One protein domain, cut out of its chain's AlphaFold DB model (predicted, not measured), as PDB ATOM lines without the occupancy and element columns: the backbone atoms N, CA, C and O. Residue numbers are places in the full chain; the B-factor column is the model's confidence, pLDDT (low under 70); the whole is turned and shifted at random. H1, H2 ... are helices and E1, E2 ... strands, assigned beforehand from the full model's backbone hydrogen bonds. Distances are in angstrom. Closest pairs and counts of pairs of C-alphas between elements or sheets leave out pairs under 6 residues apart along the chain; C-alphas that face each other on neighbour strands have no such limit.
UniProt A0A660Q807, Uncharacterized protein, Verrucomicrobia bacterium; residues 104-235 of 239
ATOM      1  N   ASP A 104     196.271 144.164 157.509       79.19
ATOM      2  CA  ASP A 104     195.536 143.004 157.008       79.19
ATOM      3  C   ASP A 104     196.225 141.692 157.412       79.19
ATOM      4  O   ASP A 104     197.100 141.184 156.705       79.19
ATOM      5  N   ALA A 105     195.794 141.106 158.533       81.12
ATOM      6  CA  ALA A 105     196.328 139.835 159.029       81.12
ATOM      7  C   ALA A 105     196.170 138.665 158.047       81.12
ATOM      8  O   ALA A 105     196.899 137.677 158.153       81.12
ATOM      9  N   ARG A 106     195.256 138.763 157.069       82.31
ATOM     10  CA  ARG A 106     195.086 137.724 156.045       82.31
ATOM     11  C   ARG A 106     196.332 137.590 155.181       82.31
ATOM     12  O   ARG A 106     196.676 136.480 154.794       82.31
ATOM     13  N   LYS A 107     197.026 138.701 154.905       86.81
ATOM     14  CA  LYS A 107     198.262 138.705 154.105       86.81
ATOM     15  C   LYS A 107     199.406 137.997 154.824       86.81
ATOM     16  O   LYS A 107     200.148 137.253 154.195       86.81
ATOM     17  N   GLU A 108     199.517 138.197 156.131       88.75
ATOM     18  CA  GLU A 108     200.549 137.554 156.947       88.75
ATOM     19  C   GLU A 108     200.291 136.053 157.106       88.75
ATOM     20  O   GLU A 108     201.206 135.253 156.945       88.75
ATOM     21  N   VAL A 109     199.036 135.648 157.338       89.56
ATOM     22  CA  VAL A 109     198.672 134.222 157.361       89.56
ATOM     23  C   VAL A 109     198.849 133.571 155.994       89.56
ATOM     24  O   VAL A 109     199.303 132.435 155.927       89.56
ATOM     25  N   LEU A 110     198.538 134.279 154.906       89.25
ATOM     26  CA  LEU A 110     198.799 133.799 153.551       89.25
ATOM     27  C   LEU A 110     200.292 133.557 153.322       89.25
ATOM     28  O   LEU A 110     200.656 132.516 152.787       89.25
ATOM     29  N   ARG A 111     201.151 134.501 153.724       91.25
ATOM     30  CA  ARG A 111     202.604 134.336 153.618       91.25
ATOM     31  C   ARG A 111     203.060 133.110 154.408       91.25
ATOM     32  O   ARG A 111     203.713 132.244 153.841       91.25
ATOM     33  N   ALA A 112     202.621 132.990 155.660       91.88
ATOM     34  CA  ALA A 112     202.939 131.835 156.492       91.88
ATOM     35  C   ALA A 112     202.447 130.515 155.874       91.88
ATOM     36  O   ALA A 112     203.178 129.530 155.890       91.88
ATOM     37  N   LEU A 113     201.241 130.482 155.294       91.12
ATOM     38  CA  LEU A 113     200.710 129.312 154.587       91.12
ATOM     39  C   LEU A 113     201.616 128.917 153.414       91.12
ATOM     40  O   LEU A 113     201.977 127.753 153.301       91.12
ATOM     41  N   LEU A 114     202.006 129.881 152.576       90.88
ATOM     42  CA  LEU A 114     202.861 129.642 151.409       90.88
ATOM     43  C   LEU A 114     204.270 129.167 151.790       90.88
ATOM     44  O   LEU A 114     204.867 128.385 151.058       90.88
ATOM     45  N   GLU A 115     204.798 129.640 152.917       91.62
ATOM     46  CA  GLU A 115     206.135 129.283 153.403       91.62
ATOM     47  C   GLU A 115     206.169 127.933 154.132       91.62
ATOM     48  O   GLU A 115     207.189 127.249 154.095       91.62
ATOM     49  N   SER A 116     205.076 127.549 154.801       90.50
ATOM     50  CA  SER A 116     205.055 126.389 155.707       90.50
ATOM     51  C   SER A 116     204.216 125.206 155.231       90.50
ATOM     52  O   SER A 116     204.384 124.113 155.763       90.50
ATOM     53  N   VAL A 117     203.324 125.376 154.250       90.06
ATOM     54  CA  VAL A 117     202.414 124.313 153.799       90.06
ATOM     55  C   VAL A 117     202.639 124.009 152.315       90.06
ATOM     56  O   VAL A 117     202.439 124.895 151.476       90.06
ATOM     57  N   PRO A 118     202.984 122.755 151.951       90.50
ATOM     58  CA  PRO A 118     203.186 122.361 150.562       90.50
ATOM     59  C   PRO A 118     201.952 122.618 149.692       90.50
ATOM     60  O   PRO A 118     200.820 122.338 150.100       90.50
ATOM     61  N   ALA A 119     202.172 123.099 148.468       89.31
ATOM     62  CA  ALA A 119     201.117 123.221 147.466       89.31
ATOM     63  C   ALA A 119     200.429 121.864 147.219       89.31
ATOM     64  O   ALA A 119     201.051 120.806 147.318       89.31
ATOM     65  N   GLY A 120     199.134 121.886 146.908       88.44
ATOM     66  CA  GLY A 120     198.307 120.686 146.762       88.44
ATOM     67  C   GLY A 120     197.712 120.168 148.075       88.44
ATOM     68  O   GLY A 120     196.768 119.381 148.031       88.44
ATOM     69  N   THR A 121     198.188 120.636 149.234       91.31
ATOM     70  CA  THR A 121     197.575 120.312 150.529       91.31
ATOM     71  C   THR A 121     196.148 120.871 150.582       91.31
ATOM     72  O   THR A 121     195.965 122.059 150.313       91.31
ATOM     73  N   PRO A 122     195.120 120.073 150.923       91.19
ATOM     74  CA  PRO A 122     193.767 120.599 151.058       91.19
ATOM     75  C   PRO A 122     193.670 121.607 152.211       91.19
ATOM     76  O   PRO A 122     194.143 121.344 153.318       91.19
ATOM     77  N   VAL A 123     193.043 122.757 151.964       90.00
ATOM     78  CA  VAL A 123     192.896 123.837 152.950       90.00
ATOM     79  C   VAL A 123     191.423 124.204 153.103       90.00
ATOM     80  O   VAL A 123     190.720 124.443 152.118       90.00
ATOM     81  N   ALA A 124     190.964 124.303 154.350       88.88
ATOM     82  CA  ALA A 124     189.685 124.925 154.671       88.88
ATOM     83  C   ALA A 124     189.882 126.416 154.955       88.88
ATOM     84  O   ALA A 124     190.731 126.797 155.762       88.88
ATOM     85  N   THR A 125     189.085 127.269 154.313       83.94
ATOM     86  CA  THR A 125     189.199 128.731 154.425       83.94
ATOM     87  C   THR A 125     187.841 129.377 154.632       83.94
ATOM     88  O   THR A 125     186.856 128.974 154.014       83.94
ATOM     89  N   ASP A 126     187.807 130.439 155.426       74.06
ATOM     90  CA  ASP A 126     186.604 131.241 155.637       74.06
ATOM     91  C   ASP A 126     186.125 131.984 154.370       74.06
ATOM     92  O   ASP A 126     186.956 132.478 153.608       74.06
ATOM     93  N   PRO A 127     184.800 132.139 154.141       65.19
ATOM     94  CA  PRO A 127     184.267 132.915 153.013       65.19
ATOM     95  C   PRO A 127     184.719 134.390 152.950       65.19
ATOM     96  O   PRO A 127     184.744 135.003 151.880       65.19
ATOM     97  N   GLY A 128     185.064 134.993 154.087       65.19
ATOM     98  CA  GLY A 128     185.680 136.317 154.213       65.19
ATOM     99  C   GLY A 128     187.188 136.336 153.918       65.19
ATOM    100  O   GLY A 128     187.740 137.403 153.619       65.19
ATOM    101  N   PHE A 129     187.850 135.176 153.895       72.94
ATOM    102  CA  PHE A 129     189.207 134.995 153.382       72.94
ATOM    103  C   PHE A 129     189.189 134.908 151.845       72.94
ATOM    104  O   PHE A 129     189.373 133.861 151.236       72.94
ATOM    105  N   ARG A 130     188.947 136.047 151.185       70.12
ATOM    106  CA  ARG A 130     188.766 136.146 149.720       70.12
ATOM    107  C   ARG A 130     190.055 136.062 148.891       70.12
ATOM    108  O   ARG A 130     190.086 136.526 147.753       70.12
ATOM    109  N   VAL A 131     191.133 135.520 149.447       71.31
ATOM    110  CA  VAL A 131     192.373 135.327 148.692       71.31
ATOM    111  C   VAL A 131     192.188 134.121 147.758       71.31
ATOM    112  O   VAL A 131     191.733 133.076 148.228       71.31
ATOM    113  N   PRO A 132     192.520 134.223 146.456       71.94
ATOM    114  CA  PRO A 132     192.397 133.116 145.508       71.94
ATOM    115  C   PRO A 132     193.467 132.043 145.772       71.94
ATOM    116  O   PRO A 132     194.525 132.017 145.147       71.94
ATOM    117  N   LEU A 133     193.202 131.189 146.761       75.50
ATOM    118  CA  LEU A 133     194.045 130.056 147.155       75.50
ATOM    119  C   LEU A 133     193.828 128.811 146.292       75.50
ATOM    120  O   LEU A 133     194.700 127.951 146.226       75.50
ATOM    121  N   ASP A 134     192.691 128.739 145.610       74.81
ATOM    122  CA  ASP A 134     192.192 127.608 144.824       74.81
ATOM    123  C   ASP A 134     193.131 127.153 143.699       74.81
ATOM    124  O   ASP A 134     193.070 126.005 143.269       74.81
ATOM    125  N   ARG A 135     194.039 128.026 143.251       80.25
ATOM    126  CA  ARG A 135     195.070 127.678 142.264       80.25
ATOM    127  C   ARG A 135     196.214 126.834 142.826       80.25
ATOM    128  O   ARG A 135     196.859 126.129 142.060       80.25
ATOM    129  N   LEU A 136     196.500 126.945 144.123       82.44
ATOM    130  CA  LEU A 136     197.639 126.288 144.780       82.44
ATOM    131  C   LEU A 136     197.201 125.263 145.828       82.44
ATOM    132  O   LEU A 136     197.922 124.299 146.073       82.44
ATOM    133  N   TYR A 137     196.027 125.454 146.425       87.94
ATOM    134  CA  TYR A 137     195.504 124.631 147.506       87.94
ATOM    135  C   TYR A 137     194.061 124.222 147.188       87.94
ATOM    136  O   TYR A 137     193.190 125.091 147.069       87.94
ATOM    137  N   PRO A 138     193.777 122.913 147.052       87.56
ATOM    138  CA  PRO A 138     192.415 122.415 146.930       87.56
ATOM    139  C   PRO A 138     191.567 122.855 148.124       87.56
ATOM    140  O   PRO A 138     192.015 122.800 149.271       87.56
ATOM    141  N   ARG A 139     190.324 123.270 147.872       85.62
ATOM    142  CA  ARG A 139     189.386 123.588 148.954       85.62
ATOM    143  C   ARG A 139     188.881 122.304 149.602       85.62
ATOM    144  O   ARG A 139     188.487 121.378 148.898       85.62
ATOM    145  N   ALA A 140     188.857 122.285 150.928       86.25
ATOM    146  CA  ALA A 140     188.265 121.215 151.721       86.25
ATOM    147  C   ALA A 140     187.335 121.780 152.797       86.25
ATOM    148  O   ALA A 140     187.481 122.929 153.223       86.25
ATOM    149  N   ASP A 141     186.400 120.952 153.253       84.56
ATOM    150  CA  ASP A 141     185.575 121.260 154.419       84.56
ATOM    151  C   ASP A 141     186.418 121.227 155.699       84.56
ATOM    152  O   ASP A 141     187.392 120.477 155.807       84.56
ATOM    153  N   VAL A 142     186.029 122.014 156.707       80.81
ATOM    154  CA  VAL A 142     186.775 122.147 157.974       80.81
ATOM    155  C   VAL A 142     187.001 120.810 158.687       80.81
ATOM    156  O   VAL A 142     188.038 120.616 159.327       80.81
ATOM    157  N   GLU A 143     186.056 119.877 158.587       80.62
ATOM    158  CA  GLU A 143     186.170 118.559 159.221       80.62
ATOM    159  C   GLU A 143     187.233 117.677 158.550       80.62
ATOM    160  O   GLU A 143     187.972 116.986 159.249       80.62
ATOM    161  N   GLY A 144     187.365 117.755 157.222       79.50
ATOM    162  CA  GLY A 144     188.291 116.935 156.433       79.50
ATOM    163  C   GLY A 144     189.628 117.602 156.101       79.50
ATOM    164  O   GLY A 144     190.518 116.944 155.565       79.50
ATOM    165  N   ALA A 145     189.793 118.896 156.386       87.00
ATOM    166  CA  ALA A 145     191.000 119.623 156.015       87.00
ATOM    167  C   ALA A 145     192.163 119.383 157.005       87.00
ATOM    168  O   ALA A 145     191.995 119.591 158.214       87.00
ATOM    169  N   PRO A 146     193.366 119.016 156.517       90.38
ATOM    170  CA  PRO A 146     194.571 118.937 157.345       90.38
ATOM    171  C   PRO A 146     195.052 120.319 157.801       90.38
ATOM    172  O   PRO A 146     195.694 120.432 158.846       90.38
ATOM    173  N   VAL A 147     194.724 121.365 157.036       92.00
ATOM    174  CA  VAL A 147     195.091 122.756 157.301       92.00
ATOM    175  C   VAL A 147     193.850 123.640 157.243       92.00
ATOM    176  O   VAL A 147     193.023 123.530 156.338       92.00
ATOM    177  N   ILE A 148     193.721 124.539 158.214       90.12
ATOM    178  CA  ILE A 148     192.574 125.435 158.350       90.12
ATOM    179  C   ILE A 148     193.086 126.870 158.479       90.12
ATOM    180  O   ILE A 148     193.810 127.205 159.419       90.12
ATOM    181  N   VAL A 149     192.670 127.739 157.561       88.81
ATOM    182  CA  VAL A 149     192.849 129.190 157.658       88.81
ATOM    183  C   VAL A 149     191.617 129.772 158.338       88.81
ATOM    184  O   VAL A 149     190.571 129.986 157.722       88.81
ATOM    185  N   GLN A 150     191.741 130.024 159.637       84.00
ATOM    186  CA  GLN A 150     190.679 130.603 160.443       84.00
ATOM    187  C   GLN A 150     190.770 132.130 160.400       84.00
ATOM    188  O   GLN A 150     191.663 132.734 160.996       84.00
ATOM    189  N   HIS A 151     189.828 132.766 159.712       78.94
ATOM    190  CA  HIS A 151     189.631 134.211 159.779       78.94
ATOM    191  C   HIS A 151     188.739 134.583 160.969       78.94
ATOM    192  O   HIS A 151     187.984 133.756 161.483       78.94
ATOM    193  N   GLU A 152     188.791 135.839 161.398       69.19
ATOM    194  CA  GLU A 152     187.973 136.329 162.503       69.19
ATOM    195  C   GLU A 152     186.456 136.186 162.305       69.19
ATOM    196  O   GLU A 152     185.722 136.220 163.281       69.19
ATOM    197  N   SER A 153     185.964 136.009 161.080       63.62
ATOM    198  CA  SER A 153     184.544 135.728 160.810       63.62
ATOM    199  C   SER A 153     184.137 134.293 161.143       63.62
ATOM    200  O   SER A 153     182.960 134.051 161.384       63.62
ATOM    201  N   TRP A 154     185.095 133.361 161.209       64.56
ATOM    202  CA  TRP A 154     184.911 132.018 161.781       64.56
ATOM    203  C   TRP A 154     185.145 131.975 163.279       64.56
ATOM    204  O   TRP A 154     184.747 131.024 163.956       64.56
ATOM    205  N   THR A 155     185.827 132.981 163.815       58.16
ATOM    206  CA  THR A 155     185.703 133.240 165.236       58.16
ATOM    207  C   THR A 155     184.370 133.922 165.446       58.16
ATOM    208  O   THR A 155     183.915 134.711 164.626       58.16
ATOM    209  N   TYR A 156     183.693 133.603 166.532       56.34
ATOM    210  CA  TYR A 156     182.526 134.378 166.878       56.34
ATOM    211  C   TYR A 156     182.948 135.825 167.074       56.34
ATOM    212  O   TYR A 156     183.547 136.176 168.094       56.34
ATOM    213  N   ARG A 157     182.590 136.660 166.108       48.59
ATOM    214  CA  ARG A 157     182.886 138.089 166.046       48.59
ATOM    215  C   ARG A 157     182.327 138.883 167.251       48.59
ATOM    216  O   ARG A 157     182.455 140.097 167.281       48.59
ATOM    217  N   PHE A 158     181.733 138.186 168.237       47.66
ATOM    218  CA  PHE A 158     181.074 138.683 169.446       47.66
ATOM    219  C   PHE A 158     181.174 137.744 170.684       47.66
ATOM    220  O   PHE A 158     180.392 137.912 171.614       47.66
ATOM    221  N   VAL A 159     182.069 136.735 170.744       42.69
ATOM    222  CA  VAL A 159     182.039 135.733 171.856       42.69
ATOM    223  C   VAL A 159     182.535 136.204 173.215       42.69
ATOM    224  O   VAL A 159     182.184 135.599 174.219       42.69
ATOM    225  N   ALA A 160     183.281 137.296 173.273       44.19
ATOM    226  CA  ALA A 160     183.404 138.069 174.500       44.19
ATOM    227  C   ALA A 160     182.725 139.405 174.231       44.19
ATOM    228  O   ALA A 160     183.380 140.408 173.959       44.19
ATOM    229  N   SER A 161     181.393 139.402 174.187       39.78
ATOM    230  CA  SER A 161     180.679 140.664 174.304       39.78
ATOM    231  C   SER A 161     180.906 141.181 175.725       39.78
ATOM    232  O   SER A 161     181.077 140.387 176.656       39.78
ATOM    233  N   GLU A 162     180.859 142.499 175.917       41.25
ATOM    234  CA  GLU A 162     180.819 143.143 177.245       41.25
ATOM    235  C   GLU A 162     179.797 142.500 178.203       41.25
ATOM    236  O   GLU A 162     179.888 142.655 179.418       41.25
ATOM    237  N   VAL A 163     178.860 141.723 177.656       41.69
ATOM    238  CA  VAL A 163     177.760 141.047 178.332       41.69
ATOM    239  C   VAL A 163     178.118 139.636 178.840       41.69
ATOM    240  O   VAL A 163     177.541 139.208 179.837       41.69
ATOM    241  N   HIS A 164     179.084 138.925 178.237       43.62
ATOM    242  CA  HIS A 164     179.489 137.565 178.651       43.62
ATOM    243  C   HIS A 164     181.009 137.407 178.820       43.62
ATOM    244  O   HIS A 164     181.644 136.623 178.115       43.62
ATOM    245  N   PRO A 165     181.620 138.095 179.801       44.38
ATOM    246  CA  PRO A 165     183.069 138.072 179.980       44.38
ATOM    247  C   PRO A 165     183.655 136.733 180.446       44.38
ATOM    248  O   PRO A 165     184.859 136.519 180.334       44.38
ATOM    249  N   PHE A 166     182.819 135.829 180.964       43.84
ATOM    250  CA  PHE A 166     183.263 134.584 181.601       43.84
ATOM    251  C   PHE A 166     182.639 133.317 180.996       43.84
ATOM    252  O   PHE A 166     182.856 132.224 181.514       43.84
ATOM    253  N   GLY A 167     181.863 133.431 179.911       48.19
ATOM    254  CA  GLY A 167     181.125 132.312 179.320       48.19
ATOM    255  C   GLY A 167     181.081 132.371 177.798       48.19
ATOM    256  O   GLY A 167     181.349 133.406 177.200       48.19
ATOM    257  N   LEU A 168     180.747 131.245 177.162       51.91
ATOM    258  CA  LEU A 168     180.342 131.277 175.758       51.91
ATOM    259  C   LEU A 168     178.903 131.817 175.694       51.91
ATOM    260  O   LEU A 168     178.043 131.183 176.307       51.91
ATOM    261  N   PRO A 169     178.616 132.915 174.975       53.25
ATOM    262  CA  PRO A 169     177.243 133.314 174.687       53.25
ATOM    263  C   PRO A 169     176.457 132.191 174.002       53.25
ATOM    264  O   PRO A 169     177.002 131.384 173.233       53.25
ATOM    265  N   GLY A 170     175.161 132.143 174.295       53.16
ATOM    266  CA  GLY A 170     174.198 131.291 173.614       53.16
ATOM    267  C   GLY A 170     174.024 131.689 172.138       53.16
ATOM    268  O   GLY A 170     174.368 132.806 171.753       53.16
ATOM    269  N   PRO A 171     173.482 130.800 171.286       55.19
ATOM    270  CA  PRO A 171     173.279 131.081 169.860       55.19
ATOM    271  C   PRO A 171     172.469 132.359 169.591       55.19
ATOM    272  O   PRO A 171     172.793 133.106 168.673       55.19
ATOM    273  N   ASP A 172     171.475 132.634 170.437       55.09
ATOM    274  CA  ASP A 172     170.553 133.772 170.311       55.09
ATOM    275  C   ASP A 172     171.163 135.113 170.762       55.09
ATOM    276  O   ASP A 172     170.557 136.172 170.599       55.09
ATOM    277  N   GLU A 173     172.358 135.083 171.356       50.16
ATOM    278  CA  GLU A 173     173.060 136.244 171.922       50.16
ATOM    279  C   GLU A 173     174.133 136.792 170.967       50.16
ATOM    280  O   GLU A 173     174.866 137.727 171.295       50.16
ATOM    281  N   LEU A 174     174.236 136.211 169.770       54.16
ATOM    282  CA  LEU A 174     175.272 136.507 168.795       54.16
ATOM    283  C   LEU A 174     174.753 137.424 167.687       54.16
ATOM    284  O   LEU A 174     173.789 137.126 166.983       54.16
ATOM    285  N   TYR A 175     175.465 138.525 167.465       47.44
ATOM    286  CA  TYR A 175     175.210 139.427 166.350       47.44
ATOM    287  C   TYR A 175     175.676 138.739 165.046       47.44
ATOM    288  O   TYR A 175     176.867 138.659 164.762       47.44
ATOM    289  N   HIS A 176     174.726 138.188 164.280       53.38
ATOM    290  CA  HIS A 176     174.912 137.473 162.998       53.38
ATOM    291  C   HIS A 176     175.451 136.028 163.022       53.38
ATOM    292  O   HIS A 176     175.963 135.576 161.998       53.38
ATOM    293  N   ALA A 177     175.330 135.261 164.109       55.97
ATOM    294  CA  ALA A 177     175.697 133.841 164.028       55.97
ATOM    295  C   ALA A 177     174.588 133.010 163.372       55.97
ATOM    296  O   ALA A 177     173.509 132.842 163.940       55.97
ATOM    297  N   GLY A 178     174.866 132.455 162.194       61.88
ATOM    298  CA  GLY A 178     174.096 131.332 161.681       61.88
ATOM    299  C   GLY A 178     174.446 130.039 162.439       61.88
ATOM    300  O   GLY A 178     175.507 129.936 163.072       61.88
ATOM    301  N   PRO A 179     173.570 129.018 162.404       66.69
ATOM    302  CA  PRO A 179     173.838 127.722 163.033       66.69
ATOM    303  C   PRO A 179     175.132 127.052 162.540       66.69
ATOM    304  O   PRO A 179     175.819 126.392 163.323       66.69
ATOM    305  N   ALA A 180     175.492 127.253 161.269       69.44
ATOM    306  CA  ALA A 180     176.671 126.655 160.644       69.44
ATOM    307  C   ALA A 180     177.985 127.253 161.177       69.44
ATOM    308  O   ALA A 180     178.912 126.520 161.520       69.44
ATOM    309  N   GLU A 181     178.063 128.575 161.323       69.88
ATOM    310  CA  GLU A 181     179.231 129.271 161.869       69.88
ATOM    311  C   GLU A 181     179.448 128.908 163.344       69.88
ATOM    312  O   GLU A 181     180.578 128.671 163.777       69.88
ATOM    313  N   LEU A 182     178.353 128.793 164.108       70.94
ATOM    314  CA  LEU A 182     178.366 128.347 165.501       70.94
ATOM    315  C   LEU A 182     178.903 126.911 165.625       70.94
ATOM    316  O   LEU A 182     179.746 126.637 166.483       70.94
ATOM    317  N   GLN A 183     178.433 125.999 164.776       74.62
ATOM    318  CA  GLN A 183     178.920 124.621 164.739       74.62
ATOM    319  C   GLN A 183     180.407 124.564 164.368       74.62
ATOM    320  O   GLN A 183     181.177 123.873 165.034       74.62
ATOM    321  N   MET A 184     180.825 125.342 163.369       74.50
ATOM    322  CA  MET A 184     182.204 125.371 162.882       74.50
ATOM    323  C   MET A 184     183.185 125.943 163.910       74.50
ATOM    324  O   MET A 184     184.274 125.404 164.106       74.50
ATOM    325  N   TYR A 185     182.800 126.987 164.644       75.25
ATOM    326  CA  TYR A 185     183.609 127.448 165.769       75.25
ATOM    327  C   TYR A 185     183.735 126.368 166.848       75.25
ATOM    328  O   TYR A 185     184.832 126.136 167.362       75.25
ATOM    329  N   ARG A 186     182.619 125.725 167.226       76.25
ATOM    330  CA  ARG A 186     182.614 124.705 168.285       76.25
ATOM    331  C   ARG A 186     183.512 123.532 167.915       76.25
ATOM    332  O   ARG A 186     184.290 123.113 168.766       76.25
ATOM    333  N   SER A 187     183.462 123.064 166.668       78.56
ATOM    334  CA  SER A 187     184.313 121.971 166.194       78.56
ATOM    335  C   SER A 187     185.797 122.347 166.232       78.56
ATOM    336  O   SER A 187     186.598 121.593 166.782       78.56
ATOM    337  N   ILE A 188     186.172 123.543 165.760       79.69
ATOM    338  CA  ILE A 188     187.559 124.033 165.833       79.69
ATOM    339  C   ILE A 188     188.017 124.174 167.290       79.69
ATOM    340  O   ILE A 188     189.108 123.725 167.640       79.69
ATOM    341  N   ARG A 189     187.195 124.771 168.164       78.81
ATOM    342  CA  ARG A 189     187.524 124.962 169.586       78.81
ATOM    343  C   ARG A 189     187.718 123.626 170.297       78.81
ATOM    344  O   ARG A 189     188.682 123.476 171.037       78.81
ATOM    345  N   PHE A 190     186.809 122.685 170.073       80.88
ATOM    346  CA  PHE A 190     186.853 121.358 170.670       80.88
ATOM    347  C   PHE A 190     188.118 120.608 170.244       80.88
ATOM    348  O   PHE A 190     188.901 120.193 171.090       80.88
ATOM    349  N   ARG A 191     188.411 120.577 168.940       82.25
ATOM    350  CA  ARG A 191     189.630 119.962 168.397       82.25
ATOM    351  C   ARG A 191     190.921 120.616 168.907       82.25
ATOM    352  O   ARG A 191     191.917 119.927 169.116       82.25
ATOM    353  N   LEU A 192     190.926 121.932 169.144       80.50
ATOM    354  CA  LEU A 192     192.045 122.618 169.806       80.50
ATOM    355  C   LEU A 192     192.206 122.185 171.274       80.50
ATOM    356  O   LEU A 192     193.331 122.040 171.738       80.50
ATOM    357  N   GLN A 193     191.105 121.982 172.006       80.31
ATOM    358  CA  GLN A 193     191.123 121.541 173.409       80.31
ATOM    359  C   GLN A 193     191.564 120.084 173.560       80.31
ATOM    360  O   GLN A 193     192.339 119.773 174.459       80.31
ATOM    361  N   GLU A 194     191.117 119.211 172.662       85.00
ATOM    362  CA  GLU A 194     191.563 117.816 172.585       85.00
ATOM    363  C   GLU A 194     192.997 117.677 172.055       85.00
ATOM    364  O   GLU A 194     193.579 116.596 172.095       85.00
ATOM    365  N   GLY A 195     193.573 118.761 171.529       83.94
ATOM    366  CA  GLY A 195     194.910 118.768 170.950       83.94
ATOM    367  C   GLY A 195     194.998 118.091 169.582       83.94
ATOM    368  O   GLY A 195     196.110 117.848 169.119       83.94
ATOM    369  N   SER A 196     193.877 117.803 168.910       86.75
ATOM    370  CA  SER A 196     193.848 117.274 167.537       86.75
ATOM    371  C   SER A 196     194.086 118.353 166.474       86.75
ATOM    372  O   SER A 196     194.467 118.037 165.350       86.75
ATOM    373  N   LEU A 197     193.934 119.630 166.832       87.19
ATOM    374  CA  LEU A 197     194.383 120.793 166.065       87.19
ATOM    375  C   LEU A 197     195.429 121.575 166.865       87.19
ATOM    376  O   LEU A 197     195.341 121.687 168.089       87.19
ATOM    377  N   LYS A 198     196.385 122.181 166.164       88.88
ATOM    378  CA  LYS A 198     197.368 123.113 166.725       88.88
ATOM    379  C   LYS A 198     197.372 124.415 165.945       88.88
ATOM    380  O   LYS A 198     197.238 124.423 164.724       88.88
ATOM    381  N   ILE A 199     197.552 125.521 166.663       88.00
ATOM    382  CA  ILE A 199     197.805 126.827 166.053       88.00
ATOM    383  C   ILE A 199     199.274 126.848 165.635       88.00
ATOM    384  O   ILE A 199     200.145 126.820 166.501       88.00
ATOM    385  N   ILE A 200     199.540 126.892 164.330       90.88
ATOM    386  CA  ILE A 200     200.907 126.946 163.790       90.88
ATOM    387  C   ILE A 200     201.344 128.376 163.474       90.88
ATOM    388  O   ILE A 200     202.523 128.695 163.579       90.88
ATOM    389  N   TYR A 201     200.396 129.265 163.170       91.06
ATOM    390  CA  TYR A 201     200.674 130.687 163.004       91.06
ATOM    391  C   TYR A 201     199.474 131.542 163.418       91.06
ATOM    392  O   TYR A 201     198.315 131.150 163.261       91.06
ATOM    393  N   ARG A 202     199.747 132.738 163.942       86.38
ATOM    394  CA  ARG A 202     198.731 133.721 164.326       86.38
ATOM    395  C   ARG A 202     199.188 135.105 163.901       86.38
ATOM    396  O   ARG A 202     200.243 135.557 164.327       86.38
ATOM    397  N   ALA A 203     198.336 135.797 163.157       85.69
ATOM    398  CA  ALA A 203     198.477 137.216 162.885       85.69
ATOM    399  C   ALA A 203     197.278 137.973 163.460       85.69
ATOM    400  O   ALA A 203     196.138 137.505 163.433       85.69
ATOM    401  N   GLY A 204     197.537 139.162 163.983       78.44
ATOM    402  CA  GLY A 204     196.509 140.051 164.498       78.44
ATOM    403  C   GLY A 204     197.086 141.435 164.771       78.44
ATOM    404  O   GLY A 204     198.311 141.590 164.758       78.44
ATOM    405  N   PRO A 205     196.229 142.435 165.002       69.06
ATOM    406  CA  PRO A 205     196.684 143.766 165.371       69.06
ATOM    407  C   PRO A 205     197.483 143.721 166.682       69.06
ATOM    408  O   PRO A 205     197.152 142.977 167.612       69.06
ATOM    409  N   ILE A 206     198.550 144.517 166.748       69.00
ATOM    410  CA  ILE A 206     199.388 144.648 167.942       69.00
ATOM    411  C   ILE A 206     198.673 145.577 168.926       69.00
ATOM    412  O   ILE A 206     198.202 146.647 168.548       69.00
ATOM    413  N   ALA A 207     198.622 145.188 170.201       63.81
ATOM    414  CA  ALA A 207     198.211 146.094 171.266       63.81
ATOM    415  C   ALA A 207     199.355 147.076 171.551       63.81
ATOM    416  O   ALA A 207     200.331 146.723 172.205       63.81
ATOM    417  N   VAL A 208     199.254 148.295 171.018       62.94
ATOM    418  CA  VAL A 208     200.306 149.319 171.157       62.94
ATOM    419  C   VAL A 208     200.187 150.087 172.482       62.94
ATOM    420  O   VAL A 208     201.160 150.668 172.951       62.94
ATOM    421  N   LEU A 209     199.010 150.071 173.116       65.25
ATOM    422  CA  LEU A 209     198.744 150.847 174.327       65.25
ATOM    423  C   LEU A 209     198.847 149.995 175.607       65.25
ATOM    424  O   LEU A 209     198.335 148.871 175.627       65.25
ATOM    425  N   PRO A 210     199.451 150.526 176.690       62.91
ATOM    426  CA  PRO A 210     199.547 149.868 177.996       62.91
ATOM    427  C   PRO A 210     198.208 149.336 178.512       62.91
ATOM    428  O   PRO A 210     198.126 148.223 179.020       62.91
ATOM    429  N   GLU A 211     197.136 150.094 178.340       57.69
ATOM    430  CA  GLU A 211     195.788 149.744 178.758       57.69
ATOM    431  C   GLU A 211     195.320 148.524 177.986       57.69
ATOM    432  O   GLU A 211     194.836 147.586 178.602       57.69
ATOM    433  N   ALA A 212     195.541 148.468 176.671       58.97
ATOM    434  CA  ALA A 212     195.215 147.290 175.876       58.97
ATOM    435  C   ALA A 212     195.990 146.048 176.358       58.97
ATOM    436  O   ALA A 212     195.427 144.954 176.388       58.97
ATOM    437  N   PHE A 213     197.236 146.212 176.817       63.12
ATOM    438  CA  PHE A 213     198.008 145.138 177.448       63.12
ATOM    439  C   PHE A 213     197.410 144.697 178.797       63.12
ATOM    440  O   PHE A 213     197.199 143.502 179.017       63.12
ATOM    441  N   PHE A 214     197.087 145.637 179.691       57.72
ATOM    442  CA  PHE A 214     196.450 145.327 180.978       57.72
ATOM    443  C   PHE A 214     195.068 144.707 180.788       57.72
ATOM    444  O   PHE A 214     194.745 143.724 181.456       57.72
ATOM    445  N   TYR A 215     194.288 145.212 179.834       54.91
ATOM    446  CA  TYR A 215     192.980 144.678 179.494       54.91
ATOM    447  C   TYR A 215     193.084 143.234 178.996       54.91
ATOM    448  O   TYR A 215     192.398 142.358 179.520       54.91
ATOM    449  N   GLN A 216     194.004 142.969 178.060       56.09
ATOM    450  CA  GLN A 216     194.275 141.619 177.554       56.09
ATOM    451  C   GLN A 216     194.701 140.646 178.654       56.09
ATOM    452  O   GLN A 216     194.329 139.472 178.628       56.09
ATOM    453  N   ARG A 217     195.491 141.124 179.618       60.41
ATOM    454  CA  ARG A 217     196.007 140.297 180.708       60.41
ATOM    455  C   ARG A 217     194.956 139.991 181.773       60.41
ATOM    456  O   ARG A 217     194.953 138.880 182.292       60.41
ATOM    457  N   LEU A 218     194.108 140.958 182.114       51.78
ATOM    458  CA  LEU A 218     193.148 140.848 183.218       51.78
ATOM    459  C   LEU A 218     191.812 140.227 182.795       51.78
ATOM    460  O   LEU A 218     191.252 139.436 183.546       51.78
ATOM    461  N   TRP A 219     191.317 140.550 181.601       45.72
ATOM    462  CA  TRP A 219     189.999 140.107 181.123       45.72
ATOM    463  C   TRP A 219     190.085 139.205 179.889       45.72
ATOM    464  O   TRP A 219     189.075 138.887 179.263       45.72
ATOM    465  N   GLY A 220     191.293 138.770 179.527       49.53
ATOM    466  CA  GLY A 220     191.518 138.065 178.276       49.53
ATOM    467  C   GLY A 220     191.338 138.990 177.072       49.53
ATOM    468  O   GLY A 220     191.324 140.212 177.175       49.53
ATOM    469  N   ASN A 221     191.214 138.403 175.886       47.88
ATOM    470  CA  ASN A 221     191.151 139.128 174.618       47.88
ATOM    471  C   ASN A 221     189.793 139.819 174.386       47.88
ATOM    472  O   ASN A 221     189.082 139.493 173.443       47.88
ATOM    473  N   PHE A 222     189.452 140.780 175.239       43.78
ATOM    474  CA  PHE A 222     188.212 141.553 175.184       43.78
ATOM    475  C   PHE A 222     188.176 142.568 174.031       43.78
ATOM    476  O   PHE A 222     187.118 142.999 173.599       43.78
ATOM    477  N   PHE A 223     189.349 142.899 173.486       35.75
ATOM    478  CA  PHE A 223     189.535 143.887 172.420       35.75
ATOM    479  C   PHE A 223     189.776 143.284 171.032       35.75
ATOM    480  O   PHE A 223     190.356 143.929 170.164       35.75
ATOM    481  N   LYS A 224     189.383 142.032 170.787       43.75
ATOM    482  CA  LYS A 224     189.542 141.450 169.446       43.75
ATOM    483  C   LYS A 224     188.295 141.674 168.612       43.75
ATOM    484  O   LYS A 224     187.623 140.730 168.215       43.75
ATOM    485  N   PHE A 225     188.022 142.945 168.351       43.97
ATOM    486  CA  PHE A 225     187.241 143.343 167.195       43.97
ATOM    487  C   PHE A 225     188.209 143.642 166.051       43.97
ATOM    488  O   PHE A 225     189.053 144.521 166.176       43.97
ATOM    489  N   CYS A 226     188.040 142.930 164.937       53.31
ATOM    490  CA  CYS A 226     188.616 143.224 163.627       53.31
ATOM    491  C   CYS A 226     190.095 142.824 163.434       53.31
ATOM    492  O   CYS A 226     191.029 143.427 163.953       53.31
ATOM    493  N   GLY A 227     190.304 141.817 162.588       60.25
ATOM    494  CA  GLY A 227     191.561 141.563 161.894       60.25
ATOM    495  C   GLY A 227     192.466 140.490 162.493       60.25
ATOM    496  O   GLY A 227     193.661 140.530 162.229       60.25
ATOM    497  N   GLU A 228     191.966 139.526 163.275       75.00
ATOM    498  CA  GLU A 228     192.749 138.309 163.550       75.00
ATOM    499  C   GLU A 228     192.595 137.262 162.447       75.00
ATOM    500  O   GLU A 228     191.504 136.993 161.947       75.00
ATOM    501  N   CYS A 229     193.699 136.595 162.127       81.38
ATOM    502  CA  CYS A 229     193.696 135.419 161.277       81.38
ATOM    503  C   CYS A 229     194.691 134.389 161.829       81.38
ATOM    504  O   CYS A 229     195.747 134.734 162.368       81.38
ATOM    505  N   ARG A 230     194.340 133.109 161.743       87.38
ATOM    506  CA  ARG A 230     195.126 131.998 162.283       87.38
ATOM    507  C   ARG A 230     195.297 130.926 161.229       87.38
ATOM    508  O   ARG A 230     194.374 130.649 160.466       87.38
ATOM    509  N   LEU A 231     196.457 130.294 161.257       89.81
ATOM    510  CA  LEU A 231     196.739 129.074 160.528       89.81
ATOM    511  C   LEU A 231     196.764 127.921 161.529       89.81
ATOM    512  O   LEU A 231     197.513 127.958 162.512       89.81
ATOM    513  N   LEU A 232     195.921 126.923 161.296       90.88
ATOM    514  CA  LEU A 232     195.794 125.737 162.130       90.88
ATOM    515  C   LEU A 232     196.169 124.501 161.312       90.88
ATOM    516  O   LEU A 232     195.849 124.434 160.127       90.88
ATOM    517  N   ALA A 233     196.783 123.515 161.959       91.00
ATOM    518  CA  ALA A 233     197.108 122.228 161.354       91.00
ATOM    519  C   ALA A 233     196.721 121.074 162.281       91.00
ATOM    520  O   ALA A 233     196.765 121.210 163.510       91.00
ATOM    521  N   VAL A 234     196.315 119.947 161.697       87.50
ATOM    522  CA  VAL A 234     196.019 118.721 162.446       87.50
ATOM    523  C   VAL A 234     197.290 118.212 163.120       87.50
ATOM    524  O   VAL A 234     198.352 118.125 162.509       87.50
ATOM    525  N   SER A 235     197.192 117.858 164.396       77.00
ATOM    526  CA  SER A 235     198.319 117.311 165.149       77.00
ATOM    527  C   SER A 235     198.847 116.031 164.507       77.00
ATOM    528  O   SER A 235     198.102 115.075 164.322       77.00
TER     529      SER A 235
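This is residues 104 to 235 of the 239 residues of an uncharacterized protein of Verrucomicrobia bacterium (UniProt A0A660Q807). A mixed sheet of four strands is covered on one face by helix H1, which runs along its strands, and on the other by helix H2, which runs slantwise to them. A third helix, H3, lies away from the sheet, between E3 and E4 along the chain, and long loops follow E1 and E2. The printed part has 132 residues, with named elements in the order H1, E1, E2, H2, E3, H3, E4; the sheet runs E1, E2, E4, E3, with E1 and E2 parallel and the other neighbours antiparallel. The class is mixed, helices and strands, with under half of the residues in named elements. The whole is compact, with a radius of gyration of the C-alphas of 15.2 A and spans of 42 by 34 by 27 A.

In the sheet, E1 (residues 123 to 125) is an edge strand parallel to E2 (residues 147 to 151), with N 149 and O 124 2.8 A apart. E2 is antiparallel to E4 (residues 229 to 234), with N 150 and O 230 at 2.8 A. E4 is antiparallel to the other edge strand, E3 (residues 197 to 203), with N 231 and O 201 at 2.9 A. The sheet is twisted, its C-alphas lying up to 4.1 A off the best plane. H1 (residues 105 to 116) is on the sheet at a height of 8.2 A, along the strands at 14 degrees to E4 on the local plane; its closest C-alpha pair with E3 is Ala 105 and Ala 203, 5.1 A. H2 (residues 179 to 193) is on the opposite face at a height of 11.4 A, only just slantwise to the strands at 57 degrees to E3 on the local plane; their closest C-alphas are those of Arg 191 and Leu 197, 5.4 A. These are three layers, helices on both faces of a sheet. E2, H2 and E3 form a split strand-helix-strand unit, two strands running the same way with E4 between them, and its crossover is right-handed. H3 (residues 210 to 219) is not on the sheet and is apart from H1 and H2. In H1, H2 and H3 every O i to N i+4 pair is within hydrogen-bond range.

H1 begins at C-alpha 105 (196.328, 139.835, 159.029) and is 16.4 A long. H2 is 21.1 A, E3 17.2 A, E4 16.9 A, H3 14.0 A, E2 12.9 A and E1 6.3 A. H3 begins at C-alpha 210 (199.547, 149.868, 177.996), and E4 ends at C-alpha 234 (196.019, 118.721, 162.446).

The C-alphas farthest apart, those of Gly 120 and Glu 211, are 43.3 A from each other. The printed part has no cut. The links E1 to E2 and E2 to H2 are long, with 21 and 27 residues. Mean pLDDT of the printed part is 71.8; residues 127 to 128, 152 to 181 and 205 to 227 are under 70.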